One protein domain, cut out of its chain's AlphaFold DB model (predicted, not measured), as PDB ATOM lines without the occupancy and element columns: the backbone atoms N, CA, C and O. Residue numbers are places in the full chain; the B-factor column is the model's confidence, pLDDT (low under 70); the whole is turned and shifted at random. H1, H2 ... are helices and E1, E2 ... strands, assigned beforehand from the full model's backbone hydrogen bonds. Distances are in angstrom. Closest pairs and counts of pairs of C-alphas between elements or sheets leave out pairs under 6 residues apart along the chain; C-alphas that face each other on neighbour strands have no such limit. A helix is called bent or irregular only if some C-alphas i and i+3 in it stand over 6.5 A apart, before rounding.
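AT A GLANCE: This is residues 109 to 281 of the 282 residues of an uncharacterized protein of Lactobacillus reuteri (UniProt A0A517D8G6). A twisted wall of three strands, E1, E2 and E3, has its helices over one face, while the other face is bare of named helices; H1a, H2 and H5 cluster away from this wall, and H1b runs from the cluster to the sheet. H4 lies over E3, and residues 226 to 231, the turn of the E1 and E2 hairpin, stick out. The printed part has 173 residues, with five named helices and three named strands in the order H1 H2 H3 H4 E1 E2 E3 H5; the class is mixed. The sheet's order is E1, E2, E3, all antiparallel, a meander, each strand the antiparallel neighbour of the one before. The whole is compact, with a radius of gyration of the C-alphas of 16.4 A and spans of 46 by 42 by 32 A.

IN THESE COORDINATES: H1, residues 109 to 132, begins at C-alpha 109 (166.241, 187.425, 180.228). By its hydrogen bonds it was assigned as one helix, but it is bent: C-alphas 119 and 122 are 8.3 A apart. Its arms are H1a, residues 109 to 119, and H1b, residues 122 to 132. H2 is residues 138 to 150, 17.9 A long; H3, residues 164 to 167; H4, residues 187 to 195. E1 is residues 214 to 225, 34.3 A; E2, residues 232 to 243, 34.6 A; E3, residues 248 to 257, 25.2 A, bends by 65 degrees at residue 251. H5, residues 271 to 280, ends at C-alpha 280 (158.325, 179.647, 165.473).

HOW THE PARTS SIT: In the hairpin E1 and E2, N 217 and O 239 are 2.9 A apart; in the hairpin E2 and E3, N 238 and O 254 are 2.8 A apart, both within hydrogen-bond range. H4 is on the sheet, along E3 at 25 degrees on the local plane, its closest C-alphas those of Leu 188 and Tyr 252, 7.4 A. H3 only grazes the sheet with residues 166 to 167, and H1b with residues 131 to 132. H1b touches H3, closest at the C-alphas of Ile 124 and Pro 165, 5.1 A. H1a and H1b are about perpendicular, at 90 degrees. H5 touches H2 at a shallow tilt of 27 degrees, the same way, closest at the C-alphas of Lys 142 and Ile 276, 6.5 A. H5 also touches H1a, closest at the C-alphas of Lys 118 and Ala 277, 5.0 A. Every O i to N i+4 pair is within hydrogen-bond range in H1a, H1b, H2, H4 and H5; H3 is too short for one.

THE WHOLE: The C-alphas of Asn 209 and Asn 228, the two farthest apart, are 53.9 A apart. The printed part has no cut. The links H2 to H3, H3 to H4, H4 to E1 and E3 to H5 are long. Mean pLDDT of the printed part is 94.1; residues 227 to 228 are under 70.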
ATOM      1  N   ILE A 109     167.209 186.358 180.545       89.50
ATOM      2  CA  ILE A 109     166.241 187.425 180.228       89.50
ATOM      3  C   ILE A 109     165.716 187.276 178.794       89.50
ATOM      4  O   ILE A 109     164.539 187.522 178.536       89.50
ATOM      5  N   GLY A 110     166.593 186.924 177.851       91.75
ATOM      6  CA  GLY A 110     166.220 186.672 176.464       91.75
ATOM      7  C   GLY A 110     165.281 185.475 176.345       91.75
ATOM      8  O   GLY A 110     164.250 185.576 175.682       91.75
ATOM      9  N   ASP A 111     165.590 184.386 177.047       91.19
ATOM     10  CA  ASP A 111     164.754 183.179 177.061       91.19
ATOM     11  C   ASP A 111     163.389 183.448 177.705       91.19
ATOM     12  O   ASP A 111     162.354 183.122 177.127       91.19
ATOM     13  N   ALA A 112     163.350 184.198 178.812       91.19
ATOM     14  CA  ALA A 112     162.093 184.610 179.434       91.19
ATOM     15  C   ALA A 112     161.191 185.436 178.493       91.19
ATOM     16  O   ALA A 112     159.966 185.336 178.567       91.19
ATOM     17  N   LYS A 113     161.764 186.245 177.585       93.00
ATOM     18  CA  LYS A 113     160.980 186.968 176.562       93.00
ATOM     19  C   LYS A 113     160.397 186.020 175.526       93.00
ATOM     20  O   LYS A 113     159.246 186.199 175.141       93.00
ATOM     21  N   LYS A 114     161.169 185.029 175.077       94.62
ATOM     22  CA  LYS A 114     160.685 184.003 174.146       94.62
ATOM     23  C   LYS A 114     159.527 183.218 174.759       94.62
ATOM     24  O   LYS A 114     158.470 183.128 174.138       94.62
ATOM     25  N   ASP A 115     159.682 182.757 175.997       94.44
ATOM     26  CA  ASP A 115     158.631 182.049 176.733       94.44
ATOM     27  C   ASP A 115     157.374 182.899 176.913       94.44
ATOM     28  O   ASP A 115     156.251 182.409 176.773       94.44
ATOM     29  N   PHE A 116     157.549 184.190 177.204       94.81
ATOM     30  CA  PHE A 116     156.438 185.126 177.303       94.81
ATOM     31  C   PHE A 116     155.707 185.276 175.967       94.81
ATOM     32  O   PHE A 116     154.479 185.218 175.934       94.81
ATOM     33  N   ILE A 117     156.446 185.439 174.863       96.31
ATOM     34  CA  ILE A 117     155.862 185.523 173.522       96.31
ATOM     35  C   ILE A 117     155.064 184.252 173.228       96.31
ATOM     36  O   ILE A 117     153.907 184.378 172.853       96.31
ATOM     37  N   LYS A 118     155.603 183.048 173.467       96.31
ATOM     38  CA  LYS A 118     154.862 181.784 173.253       96.31
ATOM     39  C   LYS A 118     153.507 181.769 173.958       96.31
ATOM     40  O   LYS A 118     152.505 181.404 173.358       96.31
ATOM     41  N   LYS A 119     153.467 182.232 175.209       95.81
ATOM     42  CA  LYS A 119     152.262 182.216 176.056       95.81
ATOM     43  C   LYS A 119     151.254 183.327 175.750       95.81
ATOM     44  O   LYS A 119     150.086 183.175 176.088       95.81
ATOM     45  N   HIS A 120     151.701 184.445 175.176       96.62
ATOM     46  CA  HIS A 120     150.909 185.680 175.087       96.62
ATOM     47  C   HIS A 120     150.958 186.346 173.706       96.62
ATOM     48  O   HIS A 120     150.692 187.544 173.576       96.62
ATOM     49  N   PHE A 121     151.335 185.610 172.657       97.88
ATOM     50  CA  PHE A 121     151.492 186.192 171.324       97.88
ATOM     51  C   PHE A 121     150.184 186.762 170.772       97.88
ATOM     52  O   PHE A 121     150.179 187.805 170.118       97.88
ATOM     53  N   ASP A 122     149.063 186.118 171.071       97.94
ATOM     54  CA  ASP A 122     147.732 186.613 170.742       97.94
ATOM     55  C   ASP A 122     147.433 187.983 171.365       97.94
ATOM     56  O   ASP A 122     147.001 188.889 170.650       97.94
ATOM     57  N   LEU A 123     147.722 188.165 172.657       96.88
ATOM     58  CA  LEU A 123     147.587 189.438 173.371       96.88
ATOM     59  C   LEU A 123     148.484 190.518 172.764       96.88
ATOM     60  O   LEU A 123     148.021 191.636 172.528       96.88
ATOM     61  N   ILE A 124     149.747 190.184 172.471       97.25
ATOM     62  CA  ILE A 124     150.709 191.108 171.853       97.25
ATOM     63  C   ILE A 124     150.141 191.639 170.533       97.25
ATOM     64  O   ILE A 124     150.029 192.852 170.343       97.25
ATOM     65  N   ILE A 125     149.717 190.738 169.648       98.12
ATOM     66  CA  ILE A 125     149.178 191.086 168.333       98.12
ATOM     67  C   ILE A 125     147.852 191.845 168.438       98.12
ATOM     68  O   ILE A 125     147.635 192.804 167.695       98.12
ATOM     69  N   HIS A 126     146.979 191.467 169.371       97.81
ATOM     70  CA  HIS A 126     145.715 192.163 169.591       97.81
ATOM     71  C   HIS A 126     145.928 193.621 170.007       97.81
ATOM     72  O   HIS A 126     145.353 194.529 169.404       97.81
ATOM     73  N   VAL A 127     146.794 193.852 170.999       96.94
ATOM     74  CA  VAL A 127     147.129 195.195 171.487       96.94
ATOM     75  C   VAL A 127     147.724 196.054 170.374       96.94
ATOM     76  O   VAL A 127     147.284 197.190 170.176       96.94
ATOM     77  N   MET A 128     148.674 195.503 169.610       96.50
ATOM     78  CA  MET A 128     149.252 196.189 168.452       96.50
ATOM     79  C   MET A 128     148.174 196.586 167.447       96.50
ATOM     80  O   MET A 128     148.118 197.739 167.020       96.50
ATOM     81  N   SER A 129     147.297 195.644 167.089       97.19
ATOM     82  CA  SER A 129     146.253 195.868 166.092       97.19
ATOM     83  C   SER A 129     145.287 196.973 166.522       97.19
ATOM     84  O   SER A 129     144.997 197.876 165.741       97.19
ATOM     85  N   LYS A 130     144.850 196.961 167.788       96.06
ATOM     86  CA  LYS A 130     143.898 197.946 168.315       96.06
ATOM     87  C   LYS A 130     144.465 199.352 168.439       96.06
ATOM     88  O   LYS A 130     143.748 200.312 168.189       96.06
ATOM     89  N   LYS A 131     145.729 199.492 168.828       95.12
ATOM     90  CA  LYS A 131     146.343 200.813 169.029       95.12
ATOM     91  C   LYS A 131     146.873 201.443 167.751       95.12
ATOM     92  O   LYS A 131     146.851 202.658 167.649       95.12
ATOM     93  N   THR A 132     147.334 200.640 166.795       96.19
ATOM     94  CA  THR A 132     147.783 201.159 165.490       96.19
ATOM     95  C   THR A 132     146.627 201.377 164.517       96.19
ATOM     96  O   THR A 132     146.788 202.087 163.533       96.19
ATOM     97  N   GLY A 133     145.475 200.734 164.744       97.69
ATOM     98  CA  GLY A 133     144.375 200.708 163.783       97.69
ATOM     99  C   GLY A 133     144.638 199.808 162.571       97.69
ATOM    100  O   GLY A 133     143.801 199.740 161.680       97.69
ATOM    101  N   ILE A 134     145.764 199.090 162.508       98.19
ATOM    102  CA  ILE A 134     146.040 198.119 161.443       98.19
ATOM    103  C   ILE A 134     145.472 196.764 161.861       98.19
ATOM    104  O   ILE A 134     145.835 196.227 162.909       98.19
ATOM    105  N   ARG A 135     144.638 196.139 161.026       98.00
ATOM    106  CA  ARG A 135     144.188 194.763 161.263       98.00
ATOM    107  C   ARG A 135     145.336 193.788 161.009       98.00
ATOM    108  O   ARG A 135     145.726 193.541 159.866       98.00
ATOM    109  N   ILE A 136     145.849 193.179 162.075       98.06
ATOM    110  CA  ILE A 136     146.951 192.220 161.975       98.06
ATOM    111  C   ILE A 136     146.396 190.823 161.688       98.06
ATOM    112  O   ILE A 136     145.799 190.174 162.545       98.06
ATOM    113  N   SER A 137     146.584 190.350 160.453       97.25
ATOM    114  CA  SER A 137     146.236 188.981 160.062       97.25
ATOM    115  C   SER A 137     147.234 187.965 160.624       97.25
ATOM    116  O   SER A 137     148.359 188.312 160.973       97.25
ATOM    117  N   GLN A 138     146.870 186.679 160.634       98.00
ATOM    118  CA  GLN A 138     147.795 185.595 161.006       98.00
ATOM    119  C   GLN A 138     149.074 185.602 160.157       98.00
ATOM    120  O   GLN A 138     150.162 185.369 160.677       98.00
ATOM    121  N   LYS A 139     148.960 185.923 158.859       97.00
ATOM    122  CA  LYS A 139     150.112 186.052 157.960       97.00
ATOM    123  C   LYS A 139     151.039 187.184 158.406       97.00
ATOM    124  O   LYS A 139     152.242 186.964 158.486       97.00
ATOM    125  N   LEU A 140     150.484 188.352 158.746       97.44
ATOM    126  CA  LEU A 140     151.277 189.472 159.261       97.44
ATOM    127  C   LEU A 140     151.897 189.156 160.622       97.44
ATOM    128  O   LEU A 140     153.061 189.449 160.846       97.44
ATOM    129  N   ALA A 141     151.136 188.549 161.529       98.25
ATOM    130  CA  ALA A 141     151.650 188.150 162.833       98.25
ATOM    131  C   ALA A 141     152.848 187.198 162.676       98.25
ATOM    132  O   ALA A 141     153.897 187.419 163.274       98.25
ATOM    133  N   LYS A 142     152.728 186.191 161.799       98.19
ATOM    134  CA  LYS A 142     153.825 185.271 161.474       98.19
ATOM    135  C   LYS A 142     155.050 186.001 160.913       98.19
ATOM    136  O   LYS A 142     156.163 185.694 161.321       98.19
ATOM    137  N   GLU A 143     154.848 186.950 160.000       97.25
ATOM    138  CA  GLU A 143     155.912 187.785 159.422       97.25
ATOM    139  C   GLU A 143     156.628 188.616 160.501       97.25
ATOM    140  O   GLU A 143     157.848 188.546 160.618       97.25
ATOM    141  N   LEU A 144     155.871 189.315 161.352       97.75
ATOM    142  CA  LEU A 144     156.393 190.123 162.459       97.75
ATOM    143  C   LEU A 144     157.226 189.291 163.442       97.75
ATOM    144  O   LEU A 144     158.344 189.675 163.785       97.75
ATOM    145  N   LEU A 145     156.702 188.142 163.881       98.06
ATOM    146  CA  LEU A 145     157.421 187.261 164.801       98.06
ATOM    147  C   LEU A 145     158.639 186.615 164.133       98.06
ATOM    148  O   LEU A 145     159.702 186.537 164.743       98.06
ATOM    149  N   GLY A 146     158.518 186.200 162.872       97.94
ATOM    150  CA  GLY A 146     159.636 185.663 162.098       97.94
ATOM    151  C   GLY A 146     160.784 186.665 161.971       97.94
ATOM    152  O   GLY A 146     161.931 186.310 162.232       97.94
ATOM    153  N   ASN A 147     160.479 187.926 161.656       97.31
ATOM    154  CA  ASN A 147     161.470 189.003 161.584       97.31
ATOM    155  C   ASN A 147     162.114 189.276 162.945       97.31
ATOM    156  O   ASN A 147     163.338 189.363 163.040       97.31
ATOM    157  N   TYR A 148     161.308 189.343 164.010       96.44
ATOM    158  CA  TYR A 148     161.811 189.488 165.375       96.44
ATOM    159  C   TYR A 148     162.809 188.388 165.732       96.44
ATOM    160  O   TYR A 148     163.876 188.672 166.275       96.44
ATOM    161  N   LEU A 149     162.496 187.135 165.399       96.06
ATOM    162  CA  LEU A 149     163.377 186.015 165.697       96.06
ATOM    163  C   LEU A 149     164.632 186.019 164.812       96.06
ATOM    164  O   LEU A 149     165.749 185.912 165.315       96.06
ATOM    165  N   LYS A 150     164.473 186.210 163.500       96.38
ATOM    166  CA  LYS A 150     165.589 186.281 162.543       96.38
ATOM    167  C   LYS A 150     166.616 187.342 162.947       96.38
ATOM    168  O   LYS A 150     167.816 187.091 162.882       96.38
ATOM    169  N   ASN A 151     166.142 188.494 163.417       95.00
ATOM    170  CA  ASN A 151     166.977 189.619 163.837       95.00
ATOM    171  C   ASN A 151     167.332 189.592 165.336       95.00
ATOM    172  O   ASN A 151     167.794 190.591 165.883       95.00
ATOM    173  N   GLN A 152     167.139 188.451 166.009       94.56
ATOM    174  CA  GLN A 152     167.486 188.221 167.415       94.56
ATOM    175  C   GLN A 152     166.890 189.248 168.395       94.56
ATOM    176  O   GLN A 152     167.507 189.592 169.407       94.56
ATOM    177  N   GLY A 153     165.669 189.719 168.136       94.25
ATOM    178  CA  GLY A 153     165.004 190.772 168.907       94.25
ATOM    179  C   GLY A 153     164.822 190.453 170.397       94.25
ATOM    180  O   GLY A 153     164.784 191.369 171.218       94.25
ATOM    181  N   TRP A 154     164.814 189.173 170.796       93.38
ATOM    182  CA  TRP A 154     164.783 188.764 172.214       93.38
ATOM    183  C   TRP A 154     166.011 189.246 172.994       93.38
ATOM    184  O   TRP A 154     165.957 189.448 174.211       93.38
ATOM    185  N   ARG A 155     167.119 189.508 172.297       93.44
ATOM    186  CA  ARG A 155     168.332 190.068 172.893       93.44
ATOM    187  C   ARG A 155     168.211 191.562 173.151       93.44
ATOM    188  O   ARG A 155     169.036 192.093 173.881       93.44
ATOM    189  N   TYR A 156     167.213 192.255 172.614       91.44
ATOM    190  CA  TYR A 156     167.105 193.698 172.786       91.44
ATOM    191  C   TYR A 156     166.838 194.070 174.242       91.44
ATOM    192  O   TYR A 156     165.794 193.737 174.804       91.44
ATOM    193  N   ARG A 157     167.782 194.766 174.873       88.31
ATOM    194  CA  ARG A 157     167.776 195.117 176.300       88.31
ATOM    195  C   ARG A 157     166.573 195.970 176.686       88.31
ATOM    196  O   ARG A 157     166.044 195.807 177.779       88.31
ATOM    197  N   PHE A 158     166.119 196.839 175.787       86.50
ATOM    198  CA  PHE A 158     164.976 197.712 176.049       86.50
ATOM    199  C   PHE A 158     163.620 197.038 175.815       86.50
ATOM    200  O   PHE A 158     162.601 197.566 176.249       86.50
ATOM    201  N   CYS A 159     163.589 195.851 175.209       86.81
ATOM    202  CA  CYS A 159     162.386 195.029 175.172       86.81
ATOM    203  C   CYS A 159     162.101 194.472 176.576       86.81
ATOM    204  O   CYS A 159     162.956 193.811 177.168       86.81
ATOM    205  N   THR A 160     160.911 194.738 177.109       85.88
ATOM    206  CA  THR A 160     160.374 194.170 178.353       85.88
ATOM    207  C   THR A 160     159.035 193.511 178.057       85.88
ATOM    208  O   THR A 160     158.415 193.773 177.025       85.88
ATOM    209  N   ILE A 161     158.556 192.663 178.969       86.50
ATOM    210  CA  ILE A 161     157.263 191.986 178.789       86.50
ATOM    211  C   ILE A 161     156.109 192.983 178.574       86.50
ATOM    212  O   ILE A 161     155.198 192.704 177.806       86.50
ATOM    213  N   ASN A 162     156.195 194.171 179.182       86.25
ATOM    214  CA  ASN A 162     155.159 195.203 179.144       86.25
ATOM    215  C   ASN A 162     155.138 195.992 177.824       86.25
ATOM    216  O   ASN A 162     154.107 196.559 177.465       86.25
ATOM    217  N   ASN A 163     156.260 196.044 177.097       90.75
ATOM    218  CA  ASN A 163     156.403 196.858 175.886       90.75
ATOM    219  C   ASN A 163     156.618 196.040 174.600       90.75
ATOM    220  O   ASN A 163     156.844 196.621 173.535       90.75
ATOM    221  N   LEU A 164     156.537 194.708 174.683       92.19
ATOM    222  CA  LEU A 164     156.675 193.790 173.550       92.19
ATOM    223  C   LEU A 164     155.829 194.163 172.316       92.19
ATOM    224  O   LEU A 164     156.385 194.113 171.222       92.19
ATOM    225  N   PRO A 165     154.560 194.612 172.438       94.69
ATOM    226  CA  PRO A 165     153.767 195.097 171.303       94.69
ATOM    227  C   PRO A 165     154.480 196.158 170.458       94.69
ATOM    228  O   PRO A 165     154.312 196.234 169.246       94.69
ATOM    229  N   TRP A 166     155.309 196.980 171.090       94.50
ATOM    230  CA  TRP A 166     155.962 198.115 170.449       94.50
ATOM    231  C   TRP A 166     157.371 197.778 170.002       94.50
ATOM    232  O   TRP A 166     157.806 198.234 168.952       94.50
ATOM    233  N   THR A 167     158.084 196.967 170.783       92.06
ATOM    234  CA  THR A 167     159.478 196.619 170.502       92.06
ATOM    235  C   THR A 167     159.620 195.447 169.537       92.06
ATOM    236  O   THR A 167     160.607 195.393 168.814       92.06
ATOM    237  N   LEU A 168     158.638 194.543 169.452       93.81
ATOM    238  CA  LEU A 168     158.634 193.437 168.490       93.81
ATOM    239  C   LEU A 168     158.717 193.909 167.021       93.81
ATOM    240  O   LEU A 168     159.622 193.456 166.319       93.81
ATOM    241  N   PRO A 169     157.859 194.832 166.532       92.56
ATOM    242  CA  PRO A 169     157.891 195.269 165.132       92.56
ATOM    243  C   PRO A 169     159.120 196.109 164.755       92.56
ATOM    244  O   PRO A 169     159.402 196.224 163.567       92.56
ATOM    245  N   VAL A 170     159.871 196.659 165.721       92.69
ATOM    246  CA  VAL A 170     161.113 197.428 165.461       92.69
ATOM    247  C   VAL A 170     162.157 196.585 164.721       92.69
ATOM    248  O   VAL A 170     163.001 197.117 164.009       92.69
ATOM    249  N   PHE A 171     162.081 195.261 164.857       93.19
ATOM    250  CA  PHE A 171     162.969 194.303 164.196       93.19
ATOM    251  C   PHE A 171     162.500 193.900 162.795       93.19
ATOM    252  O   PHE A 171     162.997 192.920 162.243       93.19
ATOM    253  N   SER A 172     161.530 194.612 162.226       93.62
ATOM    254  CA  SER A 172     161.104 194.455 160.838       93.62
ATOM    255  C   SER A 172     161.524 195.666 160.014       93.62
ATOM    256  O   SER A 172     161.528 196.796 160.498       93.62
ATOM    257  N   GLU A 173     161.818 195.433 158.736       93.38
ATOM    258  CA  GLU A 173     161.797 196.505 157.740       93.38
ATOM    259  C   GLU A 173     160.381 197.092 157.614       93.38
ATOM    260  O   GLU A 173     159.415 196.543 158.147       93.38
ATOM    261  N   ALA A 174     160.234 198.206 156.892       95.38
ATOM    262  CA  ALA A 174     158.922 198.798 156.648       95.38
ATOM    263  C   ALA A 174     157.990 197.799 155.936       95.38
ATOM    264  O   ALA A 174     158.303 197.284 154.859       95.38
ATOM    265  N   ILE A 175     156.818 197.554 156.520       96.19
ATOM    266  CA  ILE A 175     155.895 196.503 156.085       96.19
ATOM    267  C   ILE A 175     154.798 197.116 155.219       96.19
ATOM    268  O   ILE A 175     154.110 198.041 155.645       96.19
ATOM    269  N   THR A 176     154.585 196.581 154.014       95.81
ATOM    270  CA  THR A 176     153.532 197.074 153.105       95.81
ATOM    271  C   THR A 176     152.150 197.032 153.742       95.81
ATOM    272  O   THR A 176     151.834 196.066 154.426       95.81
ATOM    273  N   LEU A 177     151.320 198.050 153.505       96.94
ATOM    274  CA  LEU A 177     149.902 198.067 153.865       96.94
ATOM    275  C   LEU A 177     148.994 197.519 152.756       96.94
ATOM    276  O   LEU A 177     147.812 197.316 153.016       96.94
ATOM    277  N   LYS A 178     149.507 197.244 151.550       95.88
ATOM    278  CA  LYS A 178     148.691 196.741 150.431       95.88
ATOM    279  C   LYS A 178     147.945 195.459 150.811       95.88
ATOM    280  O   LYS A 178     148.534 194.516 151.340       95.88
ATOM    281  N   GLY A 179     146.641 195.432 150.541       96.44
ATOM    282  CA  GLY A 179     145.742 194.327 150.885       96.44
ATOM    283  C   GLY A 179     145.444 194.189 152.381       96.44
ATOM    284  O   GLY A 179     144.952 193.142 152.809       96.44
ATOM    285  N   ARG A 180     145.778 195.190 153.206       97.06
ATOM    286  CA  ARG A 180     145.477 195.183 154.643       97.06
ATOM    287  C   ARG A 180     144.287 196.077 154.954       97.06
ATOM    288  O   ARG A 180     144.109 197.137 154.363       97.06
ATOM    289  N   TYR A 181     143.514 195.642 155.940       98.25
ATOM    290  CA  TYR A 181     142.389 196.397 156.474       98.25
ATOM    291  C   TYR A 181     142.852 197.323 157.590       98.25
ATOM    292  O   TYR A 181     143.636 196.913 158.453       98.25
ATOM    293  N   LEU A 182     142.322 198.541 157.593       98.44
ATOM    294  CA  LEU A 182     142.450 199.480 158.698       98.44
ATOM    295  C   LEU A 182     141.123 199.563 159.458       98.44
ATOM    296  O   LEU A 182     140.051 199.378 158.884       98.44
ATOM    297  N   ASP A 183     141.187 199.795 160.761       98.00
ATOM    298  CA  ASP A 183     140.012 200.003 161.602       98.00
ATOM    299  C   ASP A 183     139.344 201.336 161.206       98.00
ATOM    300  O   ASP A 183     140.008 202.374 161.323       98.00
ATOM    301  N   PRO A 184     138.079 201.339 160.734       97.44
ATOM    302  CA  PRO A 184     137.394 202.554 160.291       97.44
ATOM    303  C   PRO A 184     137.325 203.652 161.357       97.44
ATOM    304  O   PRO A 184     137.299 204.841 161.038       97.44
ATOM    305  N   ASP A 185     137.346 203.266 162.633       97.06
ATOM    306  CA  ASP A 185     137.257 204.207 163.743       97.06
ATOM    307  C   ASP A 185     138.613 204.794 164.149       97.06
ATOM    308  O   ASP A 185     138.653 205.795 164.877       97.06
ATOM    309  N   SER A 186     139.716 204.228 163.654       97.06
ATOM    310  CA  SER A 186     141.070 204.669 163.990       97.06
ATOM    311  C   SER A 186     141.409 206.046 163.414       97.06
ATOM    312  O   SER A 186     141.003 206.413 162.309       97.06
ATOM    313  N   SER A 187     142.229 206.797 164.154       95.69
ATOM    314  CA  SER A 187     142.835 208.052 163.687       95.69
ATOM    315  C   SER A 187     143.626 207.847 162.394       95.69
ATOM    316  O   SER A 187     143.581 208.696 161.506       95.69
ATOM    317  N   LEU A 188     144.308 206.704 162.276       97.81
ATOM    318  CA  LEU A 188     145.048 206.300 161.090       97.81
ATOM    319  C   LEU A 188     144.149 206.241 159.848       97.81
ATOM    320  O   LEU A 188     144.445 206.899 158.852       97.81
ATOM    321  N   PHE A 189     143.063 205.460 159.898       98.25
ATOM    322  CA  PHE A 189     142.172 205.312 158.750       98.25
ATOM    323  C   PHE A 189     141.515 206.638 158.383       98.25
ATOM    324  O   PHE A 189     141.550 207.022 157.218       98.25
ATOM    325  N   LYS A 190     140.983 207.369 159.369       97.81
ATOM    326  CA  LYS A 190     140.348 208.677 159.147       97.81
ATOM    327  C   LYS A 190     141.301 209.667 158.472       97.81
ATOM    328  O   LYS A 190     140.906 210.334 157.529       97.81
ATOM    329  N   ASN A 191     142.567 209.720 158.895       97.81
ATOM    330  CA  ASN A 191     143.553 210.619 158.289       97.81
ATOM    331  C   ASN A 191     143.912 210.223 156.853       97.81
ATOM    332  O   ASN A 191     144.017 211.082 155.981       97.81
ATOM    333  N   LEU A 192     144.137 208.928 156.617       97.69
ATOM    334  CA  LEU A 192     144.578 208.450 155.312       97.69
ATOM    335  C   LEU A 192     143.448 208.437 154.285       97.69
ATOM    336  O   LEU A 192     143.705 208.753 153.132       97.69
ATOM    337  N   SER A 193     142.230 208.063 154.675       97.06
ATOM    338  CA  SER A 193     141.078 208.025 153.763       97.06
ATOM    339  C   SER A 193     140.641 209.419 153.316       97.06
ATOM    340  O   SER A 193     140.252 209.576 152.166       97.06
ATOM    341  N   ASP A 194     140.781 210.426 154.180       97.25
ATOM    342  CA  ASP A 194     140.517 211.831 153.849       97.25
ATOM    343  C   ASP A 194     141.542 212.394 152.848       97.25
ATOM    344  O   ASP A 194     141.185 212.979 151.829       97.25
ATOM    345  N   LYS A 195     142.838 212.160 153.091       96.94
ATOM    346  CA  LYS A 195     143.922 212.711 152.254       96.94
ATOM    347  C   LYS A 195     144.237 211.896 151.001       96.94
ATOM    348  O   LYS A 195     144.754 212.444 150.032       96.94
ATOM    349  N   TYR A 196     144.001 210.589 151.049       96.12
ATOM    350  CA  TYR A 196     144.370 209.626 150.011       96.12
ATOM    351  C   TYR A 196     143.207 208.655 149.729       96.12
ATOM    352  O   TYR A 196     143.385 207.438 149.848       96.12
ATOM    353  N   PRO A 197     142.009 209.151 149.359       96.00
ATOM    354  CA  PRO A 197     140.824 208.310 149.175       96.00
ATOM    355  C   PRO A 197     141.039 207.207 148.129       96.00
ATOM    356  O   PRO A 197     140.635 206.062 148.337       96.00
ATOM    357  N   ASP A 198     141.782 207.498 147.056       95.75
ATOM    358  CA  ASP A 198     142.070 206.543 145.977       95.75
ATOM    359  C   ASP A 198     142.906 205.334 146.421       95.75
ATOM    360  O   ASP A 198     142.938 204.315 145.720       95.75
ATOM    361  N   MET A 199     143.540 205.403 147.596       96.00
ATOM    362  CA  MET A 199     144.307 204.308 148.191       96.00
ATOM    363  C   MET A 199     143.415 203.160 148.692       96.00
ATOM    364  O   MET A 199     143.920 202.050 148.903       96.00
ATOM    365  N   PHE A 200     142.113 203.398 148.889       97.12
ATOM    366  CA  PHE A 200     141.224 202.493 149.614       97.12
ATOM    367  C   PHE A 200     140.076 201.927 148.775       97.12
ATOM    368  O   PHE A 200     139.496 202.597 147.925       97.12
ATOM    369  N   GLU A 201     139.723 200.677 149.063       96.31
ATOM    370  CA  GLU A 201     138.453 200.044 148.710       96.31
ATOM    371  C   GLU A 201     137.736 199.691 150.022       96.31
ATOM    372  O   GLU A 201     138.152 198.792 150.762       96.31
ATOM    373  N   GLY A 202     136.716 200.478 150.379       95.81
ATOM    374  CA  GLY A 202     136.165 200.477 151.736       95.81
ATOM    375  C   GLY A 202     137.236 200.876 152.757       95.81
ATOM    376  O   GLY A 202     137.834 201.942 152.654       95.81
ATOM    377  N   ASN A 203     137.510 200.007 153.731       96.94
ATOM    378  CA  ASN A 203     138.598 200.179 154.701       96.94
ATOM    379  C   ASN A 203     139.835 199.311 154.410       96.94
ATOM    380  O   ASN A 203     140.713 199.160 155.265       96.94
ATOM    381  N   CYS A 204     139.904 198.710 153.221       97.81
ATOM    382  CA  CYS A 204     141.053 197.947 152.755       97.81
ATOM    383  C   CYS A 204     141.953 198.828 151.889       97.81
ATOM    384  O   CYS A 204     141.478 199.519 150.993       97.81
ATOM    385  N   VAL A 205     143.263 198.786 152.117       97.56
ATOM    386  CA  VAL A 205     144.236 199.418 151.220       97.56
ATOM    387  C   VAL A 205     144.326 198.584 149.943       97.56
ATOM    388  O   VAL A 205     144.693 197.406 150.005       97.56
ATOM    389  N   LYS A 206     144.037 199.187 148.784       96.94
ATOM    390  CA  LYS A 206     144.018 198.495 147.483       96.94
ATOM    391  C   LYS A 206     145.326 197.747 147.238       96.94
ATOM    392  O   LYS A 206     146.414 198.297 147.438       96.94
ATOM    393  N   PHE A 207     145.214 196.496 146.802       91.38
ATOM    394  CA  PHE A 207     146.369 195.662 146.470       91.38
ATOM    395  C   PHE A 207     146.906 195.977 145.065       91.38
ATOM    396  O   PHE A 207     148.097 196.242 144.901       91.38
ATOM    397  N   SER A 208     146.015 196.000 144.072       87.62
ATOM    398  CA  SER A 208     146.279 196.358 142.674       87.62
ATOM    399  C   SER A 208     145.784 197.770 142.356       87.62
ATOM    400  O   SER A 208     144.870 198.264 143.013       87.62
ATOM    401  N   ASN A 209     146.373 198.410 141.339       88.38
ATOM    402  CA  ASN A 209     146.002 199.756 140.864       88.38
ATOM    403  C   ASN A 209     146.022 200.838 141.958       88.38
ATOM    404  O   ASN A 209     145.340 201.853 141.854       88.38
ATOM    405  N   ASN A 210     146.793 200.613 143.022       88.19
ATOM    406  CA  ASN A 210     147.028 201.610 144.050       88.19
ATOM    407  C   ASN A 210     148.154 202.535 143.566       88.19
ATOM    408  O   ASN A 210     149.264 202.027 143.362       88.19
ATOM    409  N   PRO A 211     147.902 203.844 143.380       89.81
ATOM    410  CA  PRO A 211     148.940 204.785 142.956       89.81
ATOM    411  C   PRO A 211     150.013 204.987 144.034       89.81
ATOM    412  O   PRO A 211     151.060 205.558 143.756       89.81
ATOM    413  N   TYR A 212     149.769 204.487 145.249       93.69
ATOM    414  CA  TYR A 212     150.684 204.538 146.374       93.69
ATOM    415  C   TYR A 212     151.288 203.158 146.675       93.69
ATOM    416  O   TYR A 212     150.711 202.086 146.441       93.69
ATOM    417  N   ASN A 213     152.460 203.181 147.295       94.81
ATOM    418  CA  ASN A 213     153.114 202.050 147.932       94.81
ATOM    419  C   ASN A 213     153.258 202.288 149.448       94.81
ATOM    420  O   ASN A 213     154.375 202.465 149.952       94.81
ATOM    421  N   PRO A 214     152.133 202.294 150.187       96.62
ATOM    422  CA  PRO A 214     152.132 202.603 151.606       96.62
ATOM    423  C   PRO A 214     152.777 201.468 152.407       96.62
ATOM    424  O   PRO A 214     152.453 200.288 152.227       96.62
ATOM    425  N   LYS A 215     153.661 201.822 153.337       97.25
ATOM    426  CA  LYS A 215     154.286 200.904 154.294       97.25
ATOM    427  C   LYS A 215     154.210 201.483 155.697       97.25
ATOM    428  O   LYS A 215     154.382 202.686 155.872       97.25
ATOM    429  N   PHE A 216     153.989 200.636 156.694       97.31
ATOM    430  CA  PHE A 216     154.042 201.037 158.092       97.31
ATOM    431  C   PHE A 216     155.375 200.656 158.732       97.31
ATOM    432  O   PHE A 216     155.983 199.643 158.384       97.31
ATOM    433  N   VAL A 217     155.818 201.461 159.695       96.44
ATOM    434  CA  VAL A 217     157.022 201.189 160.481       96.44
ATOM    435  C   VAL A 217     156.880 201.752 161.897       96.44
ATOM    436  O   VAL A 217     156.259 202.798 162.105       96.44
ATOM    437  N   LEU A 218     157.456 201.051 162.876       95.69
ATOM    438  CA  LEU A 218     157.634 201.543 164.241       95.69
ATOM    439  C   LEU A 218     159.126 201.778 164.484       95.69
ATOM    440  O   LEU A 218     159.923 200.850 164.394       95.69
ATOM    441  N   ILE A 219     159.505 203.024 164.769       94.56
ATOM    442  CA  ILE A 219     160.907 203.447 164.889       94.56
ATOM    443  C   ILE A 219     161.103 204.438 166.031       94.56
ATOM    444  O   ILE A 219     160.147 204.956 166.606       94.56
ATOM    445  N   ASN A 220     162.367 204.755 166.324       92.69
ATOM    446  CA  ASN A 220     162.751 205.758 167.318       92.69
ATOM    447  C   ASN A 220     162.111 205.490 168.685       92.69
ATOM    448  O   ASN A 220     161.600 206.413 169.321       92.69
ATOM    449  N   TYR A 221     162.124 204.223 169.112       92.44
ATOM    450  CA  TYR A 221     161.757 203.860 170.472       92.44
ATOM    451  C   TYR A 221     162.642 204.641 171.451       92.44
ATOM    452  O   TYR A 221     163.869 204.662 171.328       92.44
ATOM    453  N   LYS A 222     162.009 205.309 172.410       90.62
ATOM    454  CA  LYS A 222     162.672 206.095 173.445       90.62
ATOM    455  C   LYS A 222     162.170 205.653 174.801       90.62
ATOM    456  O   LYS A 222     160.978 205.443 175.004       90.62
ATOM    457  N   ARG A 223     163.100 205.597 175.743       88.50
ATOM    458  CA  ARG A 223     162.841 205.370 177.156       88.50
ATOM    459  C   ARG A 223     163.489 206.495 177.941       88.50
ATOM    460  O   ARG A 223     164.657 206.801 177.719       88.50
ATOM    461  N   SER A 224     162.748 207.090 178.861       87.19
ATOM    462  CA  SER A 224     163.268 208.108 179.763       87.19
ATOM    463  C   SER A 224     162.755 207.889 181.175       87.19
ATOM    464  O   SER A 224     161.662 207.373 181.404       87.19
ATOM    465  N   LEU A 225     163.572 208.291 182.138       86.50
ATOM    466  CA  LEU A 225     163.155 208.429 183.518       86.50
ATOM    467  C   LEU A 225     163.002 209.916 183.829       86.50
ATOM    468  O   LEU A 225     163.758 210.744 183.321       86.50
ATOM    469  N   THR A 226     162.017 210.269 184.652       79.69
ATOM    470  CA  THR A 226     161.900 211.644 185.162       79.69
ATOM    471  C   THR A 226     163.150 212.041 185.949       79.69
ATOM    472  O   THR A 226     163.884 211.172 186.407       79.69
ATOM    473  N   GLN A 227     163.378 213.344 186.160       62.97
ATOM    474  CA  GLN A 227     164.590 213.876 186.817       62.97
ATOM    475  C   GLN A 227     164.930 213.219 188.173       62.97
ATOM    476  O   GLN A 227     166.093 213.171 188.553       62.97
ATOM    477  N   ASN A 228     163.942 212.645 188.868       69.94
ATOM    478  CA  ASN A 228     164.138 211.940 190.140       69.94
ATOM    479  C   ASN A 228     164.268 210.408 189.990       69.94
ATOM    480  O   ASN A 228     164.186 209.694 190.981       69.94
ATOM    481  N   ASN A 229     164.399 209.873 188.774       74.81
ATOM    482  CA  ASN A 229     164.453 208.439 188.448       74.81
ATOM    483  C   ASN A 229     163.281 207.600 188.983       74.81
ATOM    484  O   ASN A 229     163.391 206.393 189.215       74.81
ATOM    485  N   HIS A 230     162.137 208.240 189.217       83.31
ATOM    486  CA  HIS A 230     160.991 207.582 189.831       83.31
ATOM    487  C   HIS A 230     159.978 207.105 188.803       83.31
ATOM    488  O   HIS A 230     159.458 206.009 188.975       83.31
ATOM    489  N   HIS A 231     159.758 207.865 187.735       89.31
ATOM    490  CA  HIS A 231     158.742 207.554 186.740       89.31
ATOM    491  C   HIS A 231     159.386 207.204 185.405       89.31
ATOM    492  O   HIS A 231     160.202 207.979 184.910       89.31
ATOM    493  N   LEU A 232     159.015 206.053 184.847       90.38
ATOM    494  CA  LEU A 232     159.485 205.565 183.554       90.38
ATOM    495  C   LEU A 232     158.462 205.938 182.484       90.38
ATOM    496  O   LEU A 232     157.278 205.643 182.635       90.38
ATOM    497  N   SER A 233     158.930 206.584 181.423       91.12
ATOM    498  CA  SER A 233     158.144 206.906 180.239       91.12
ATOM    499  C   SER A 233     158.780 206.263 179.019       91.12
ATOM    500  O   SER A 233     160.004 206.255 178.858       91.12
ATOM    501  N   GLU A 234     157.938 205.706 178.162       93.19
ATOM    502  CA  GLU A 234     158.346 205.029 176.944       93.19
ATOM    503  C   GLU A 234     157.488 205.532 175.784       93.19
ATOM    504  O   GLU A 234     156.264 205.652 175.898       93.19
ATOM    505  N   THR A 235     158.131 205.843 174.663       95.25
ATOM    506  CA  THR A 235     157.457 206.295 173.444       95.25
ATOM    507  C   THR A 235     158.039 205.619 172.216       95.25
ATOM    508  O   THR A 235     159.185 205.167 172.213       95.25
ATOM    509  N   ILE A 236     157.246 205.543 171.152       96.12
ATOM    510  CA  ILE A 236     157.688 205.042 169.851       96.12
ATOM    511  C   ILE A 236     156.999 205.825 168.737       96.12
ATOM    512  O   ILE A 236     155.844 206.226 168.877       96.12
ATOM    513  N   LYS A 237     157.697 206.060 167.623       97.25
ATOM    514  CA  LYS A 237     157.088 206.682 166.446       97.25
ATOM    515  C   LYS A 237     156.455 205.615 165.572       97.25
ATOM    516  O   LYS A 237     157.153 204.724 165.094       97.25
ATOM    517  N   PHE A 238     155.160 205.747 165.331       97.56
ATOM    518  CA  PHE A 238     154.413 204.974 164.352       97.56
ATOM    519  C   PHE A 238     154.239 205.818 163.089       97.56
ATOM    520  O   PHE A 238     153.756 206.948 163.158       97.56
ATOM    521  N   ARG A 239     154.686 205.303 161.941       97.44
ATOM    522  CA  ARG A 239     154.667 206.035 160.668       97.44
ATOM    523  C   ARG A 239     154.074 205.207 159.550       97.44
ATOM    524  O   ARG A 239     154.366 204.013 159.463       97.44
ATOM    525  N   ILE A 240     153.347 205.874 158.656       97.94
ATOM    526  CA  ILE A 240     153.056 205.381 157.311       97.94
ATOM    527  C   ILE A 240     153.856 206.205 156.314       97.94
ATOM    528  O   ILE A 240     153.720 207.426 156.249       97.94
ATOM    529  N   ILE A 241     154.672 205.520 155.526       96.94
ATOM    530  CA  ILE A 241     155.447 206.110 154.440       96.94
ATOM    531  C   ILE A 241     154.887 205.650 153.099       96.94
ATOM    532  O   ILE A 241     154.480 204.496 152.969       96.94
ATOM    533  N   ASN A 242     154.912 206.526 152.102       95.50
ATOM    534  CA  ASN A 242     154.832 206.120 150.706       95.50
ATOM    535  C   ASN A 242     156.257 205.942 150.182       95.50
ATOM    536  O   ASN A 242     157.081 206.845 150.350       95.50
ATOM    537  N   GLN A 243     156.553 204.795 149.574       89.00
ATOM    538  CA  GLN A 243     157.861 204.546 148.969       89.00
ATOM    539  C   GLN A 243     157.727 204.312 147.466       89.00
ATOM    540  O   GLN A 243     157.368 203.211 147.041       89.00
ATOM    541  N   ASP A 244     158.119 205.316 146.693       84.44
ATOM    542  CA  ASP A 244     158.257 205.223 145.242       84.44
ATOM    543  C   ASP A 244     159.735 204.974 144.886       84.44
ATOM    544  O   ASP A 244     160.610 205.020 145.754       84.44
ATOM    545  N   GLU A 245     160.054 204.705 143.617       76.94
ATOM    546  CA  GLU A 245     161.423 204.333 143.199       76.94
ATOM    547  C   GLU A 245     162.496 205.377 143.557       76.94
ATOM    548  O   GLU A 245     163.659 205.029 143.747       76.94
ATOM    549  N   LYS A 246     162.116 206.658 143.649       80.88
ATOM    550  CA  LYS A 246     163.047 207.788 143.821       80.88
ATOM    551  C   LYS A 246     162.780 208.640 145.059       80.88
ATOM    552  O   LYS A 246     163.532 209.577 145.316       80.88
ATOM    553  N   SER A 247     161.718 208.367 145.814       85.06
ATOM    554  CA  SER A 247     161.322 209.212 146.938       85.06
ATOM    555  C   SER A 247     160.640 208.419 148.048       85.06
ATOM    556  O   SER A 247     160.017 207.378 147.839       85.06
ATOM    557  N   MET A 248     160.777 208.940 149.264       91.06
ATOM    558  CA  MET A 248     160.064 208.461 150.437       91.06
ATOM    559  C   MET A 248     159.344 209.647 151.060       91.06
ATOM    560  O   MET A 248     159.985 210.617 151.466       91.06
ATOM    561  N   THR A 249     158.019 209.579 151.134       93.75
ATOM    562  CA  THR A 249     157.199 210.642 151.726       93.75
ATOM    563  C   THR A 249     156.471 210.127 152.958       93.75
ATOM    564  O   THR A 249     156.058 208.971 153.030       93.75
ATOM    565  N   ASN A 250     156.345 210.982 153.971       95.81
ATOM    566  CA  ASN A 250     155.608 210.656 155.185       95.81
ATOM    567  C   ASN A 250     154.119 210.956 154.973       95.81
ATOM    568  O   ASN A 250     153.750 212.119 154.830       95.81
ATOM    569  N   MET A 251     153.278 209.923 154.962       96.56
ATOM    570  CA  MET A 251     151.825 210.065 154.811       96.56
ATOM    571  C   MET A 251     151.139 210.293 156.163       96.56
ATOM    572  O   MET A 251     150.127 210.987 156.244       96.56
ATOM    573  N   TYR A 252     151.686 209.700 157.228       97.62
ATOM    574  CA  TYR A 252     151.125 209.741 158.575       97.62
ATOM    575  C   TYR A 252     152.218 209.500 159.620       97.62
ATOM    576  O   TYR A 252     153.016 208.576 159.475       97.62
ATOM    577  N   GLU A 253     152.228 210.277 160.703       97.31
ATOM    578  CA  GLU A 253     153.092 210.043 161.865       97.31
ATOM    579  C   GLU A 253     152.310 210.277 163.157       97.31
ATOM    580  O   GLU A 253     151.652 211.302 163.322       97.31
ATOM    581  N   GLU A 254     152.460 209.351 164.098       96.56
ATOM    582  CA  GLU A 254     151.982 209.473 165.467       96.56
ATOM    583  C   GLU A 254     153.102 209.063 166.431       96.56
ATOM    584  O   GLU A 254     153.869 208.131 166.172       96.56
ATOM    585  N   THR A 255     153.218 209.759 167.564       96.62
ATOM    586  CA  THR A 255     154.057 209.293 168.677       96.62
ATOM    587  C   THR A 255     153.177 208.556 169.674       96.62
ATOM    588  O   THR A 255     152.395 209.176 170.390       96.62
ATOM    589  N   LEU A 256     153.326 207.235 169.738       95.00
ATOM    590  CA  LEU A 256     152.597 206.394 170.678       95.00
ATOM    591  C   LEU A 256     153.267 206.460 172.053       95.00
ATOM    592  O   LEU A 256     154.465 206.192 172.181       95.00
ATOM    593  N   ILE A 257     152.484 206.792 173.079       94.25
ATOM    594  CA  ILE A 257     152.885 206.669 174.485       94.25
ATOM    595  C   ILE A 257     152.593 205.236 174.932       94.25
ATOM    596  O   ILE A 257     151.465 204.753 174.813       94.25
ATOM    597  N   ILE A 258     153.612 204.550 175.438       92.88
ATOM    598  CA  ILE A 258     153.521 203.142 175.818       92.88
ATOM    599  C   ILE A 258     152.928 203.039 177.226       92.88
ATOM    600  O   ILE A 258     153.572 203.367 178.221       92.88
ATOM    601  N   ASP A 259     151.691 202.546 177.309       91.94
ATOM    602  CA  ASP A 259     151.093 202.134 178.579       91.94
ATOM    603  C   ASP A 259     151.560 200.720 178.941       91.94
ATOM    604  O   ASP A 259     151.132 199.727 178.351       91.94
ATOM    605  N   GLN A 260     152.426 200.638 179.948       87.75
ATOM    606  CA  GLN A 260     152.986 199.384 180.451       87.75
ATOM    607  C   GLN A 260     151.934 198.427 181.030       87.75
ATOM    608  O   GLN A 260     152.180 197.227 181.118       87.75
ATOM    609  N   ASN A 261     150.757 198.929 181.409       92.88
ATOM    610  CA  ASN A 261     149.673 198.103 181.937       92.88
ATOM    611  C   ASN A 261     148.755 197.547 180.848       92.88
ATOM    612  O   ASN A 261     147.864 196.757 181.159       92.88
ATOM    613  N   LEU A 262     148.940 197.952 179.590       93.19
ATOM    614  CA  LEU A 262     147.981 197.666 178.530       93.19
ATOM    615  C   LEU A 262     147.796 196.166 178.301       93.19
ATOM    616  O   LEU A 262     146.661 195.707 178.221       93.19
ATOM    617  N   LEU A 263     148.885 195.392 178.259       93.56
ATOM    618  CA  LEU A 263     148.796 193.934 178.129       93.56
ATOM    619  C   LEU A 263     148.084 193.301 179.325       93.56
ATOM    620  O   LEU A 263     147.176 192.504 179.137       93.56
ATOM    621  N   ALA A 264     148.452 193.691 180.548       93.50
ATOM    622  CA  ALA A 264     147.886 193.110 181.764       93.50
ATOM    623  C   ALA A 264     146.394 193.435 181.964       93.50
ATOM    624  O   ALA A 264     145.693 192.709 182.660       93.50
ATOM    625  N   LYS A 265     145.906 194.528 181.363       94.12
ATOM    626  CA  LYS A 265     144.491 194.931 181.383       94.12
ATOM    627  C   LYS A 265     143.694 194.423 180.179       94.12
ATOM    628  O   LYS A 265     142.490 194.652 180.117       94.12
ATOM    629  N   THR A 266     144.346 193.777 179.214       94.88
ATOM    630  CA  THR A 266     143.693 193.269 178.005       94.88
ATOM    631  C   THR A 266     143.364 191.796 178.183       94.88
ATOM    632  O   THR A 266     144.245 190.992 178.467       94.88
ATOM    633  N   ASN A 267     142.102 191.435 177.956       94.56
ATOM    634  CA  ASN A 267     141.686 190.044 177.853       94.56
ATOM    635  C   ASN A 267     141.365 189.722 176.392       94.56
ATOM    636  O   ASN A 267     140.406 190.247 175.826       94.56
ATOM    637  N   TYR A 268     142.187 188.885 175.772       96.62
ATOM    638  CA  TYR A 268     141.974 188.392 174.420       96.62
ATOM    639  C   TYR A 268     142.630 187.025 174.284       96.62
ATOM    640  O   TYR A 268     143.717 186.807 174.812       96.62
ATOM    641  N   TYR A 269     141.967 186.125 173.564       97.44
ATOM    642  CA  TYR A 269     142.468 184.783 173.315       97.44
ATOM    643  C   TYR A 269     142.360 184.436 171.833       97.44
ATOM    644  O   TYR A 269     141.311 184.623 171.211       97.44
ATOM    645  N   SER A 270     143.434 183.891 171.267       98.06
ATOM    646  CA  SER A 270     143.431 183.344 169.912       98.06
ATOM    647  C   SER A 270     144.380 182.162 169.786       98.06
ATOM    648  O   SER A 270     145.577 182.325 169.545       98.06
ATOM    649  N   LYS A 271     143.813 180.949 169.825       98.00
ATOM    650  CA  LYS A 271     144.561 179.700 169.618       98.00
ATOM    651  C   LYS A 271     145.423 179.728 168.353       98.00
ATOM    652  O   LYS A 271     146.583 179.354 168.394       98.00
ATOM    653  N   LYS A 272     144.895 180.256 167.242       98.12
ATOM    654  CA  LYS A 272     145.628 180.318 165.966       98.12
ATOM    655  C   LYS A 272     146.893 181.176 166.040       98.12
ATOM    656  O   LYS A 272     147.851 180.890 165.332       98.12
ATOM    657  N   LEU A 273     146.889 182.247 166.839       98.38
ATOM    658  CA  LEU A 273     148.082 183.070 167.038       98.38
ATOM    659  C   LEU A 273     149.068 182.350 167.965       98.38
ATOM    660  O   LEU A 273     150.244 182.273 167.630       98.38
ATOM    661  N   LEU A 274     148.597 181.745 169.053       98.31
ATOM    662  CA  LEU A 274     149.453 180.951 169.943       98.31
ATOM    663  C   LEU A 274     150.141 179.791 169.200       98.31
ATOM    664  O   LEU A 274     151.360 179.670 169.268       98.31
ATOM    665  N   ASP A 275     149.409 179.060 168.353       98.19
ATOM    666  CA  ASP A 275     149.962 177.990 167.509       98.19
ATOM    667  C   ASP A 275     151.067 178.494 166.552       98.19
ATOM    668  O   ASP A 275     151.960 177.736 166.167       98.19
ATOM    669  N   ILE A 276     151.017 179.763 166.116       98.25
ATOM    670  CA  ILE A 276     152.093 180.370 165.313       98.25
ATOM    671  C   ILE A 276     153.341 180.563 166.173       98.25
ATOM    672  O   ILE A 276     154.441 180.253 165.713       98.25
ATOM    673  N   ALA A 277     153.182 181.076 167.392       97.81
ATOM    674  CA  ALA A 277     154.300 181.304 168.295       97.81
ATOM    675  C   ALA A 277     154.956 179.989 168.724       97.81
ATOM    676  O   ALA A 277     156.179 179.891 168.671       97.81
ATOM    677  N   ASP A 278     154.168 178.960 169.032       96.94
ATOM    678  CA  ASP A 278     154.684 177.636 169.396       96.94
ATOM    679  C   ASP A 278     155.517 176.992 168.285       96.94
ATOM    680  O   ASP A 278     156.516 176.335 168.566       96.94
ATOM    681  N   LYS A 279     155.147 177.215 167.018       97.00
ATOM    682  CA  LYS A 279     155.898 176.704 165.860       97.00
ATOM    683  C   LYS A 279     157.181 177.475 165.572       97.00
ATOM    684  O   LYS A 279     158.110 176.901 165.016       97.00
ATOM    685  N   LEU A 280     157.201 178.781 165.841       96.94
ATOM    686  CA  LEU A 280     158.325 179.647 165.473       96.94
ATOM    687  C   LEU A 280     159.354 179.804 166.592       96.94
ATOM    688  O   LEU A 280     160.536 179.971 166.305       96.94
ATOM    689  N   VAL A 281     158.919 179.791 167.849       94.00
ATOM    690  CA  VAL A 281     159.791 180.015 169.002       94.00
ATOM    691  C   VAL A 281     160.268 178.663 169.539       94.00
ATOM    692  O   VAL A 281     159.576 178.008 170.328       94.00
TER     693      VAL A 281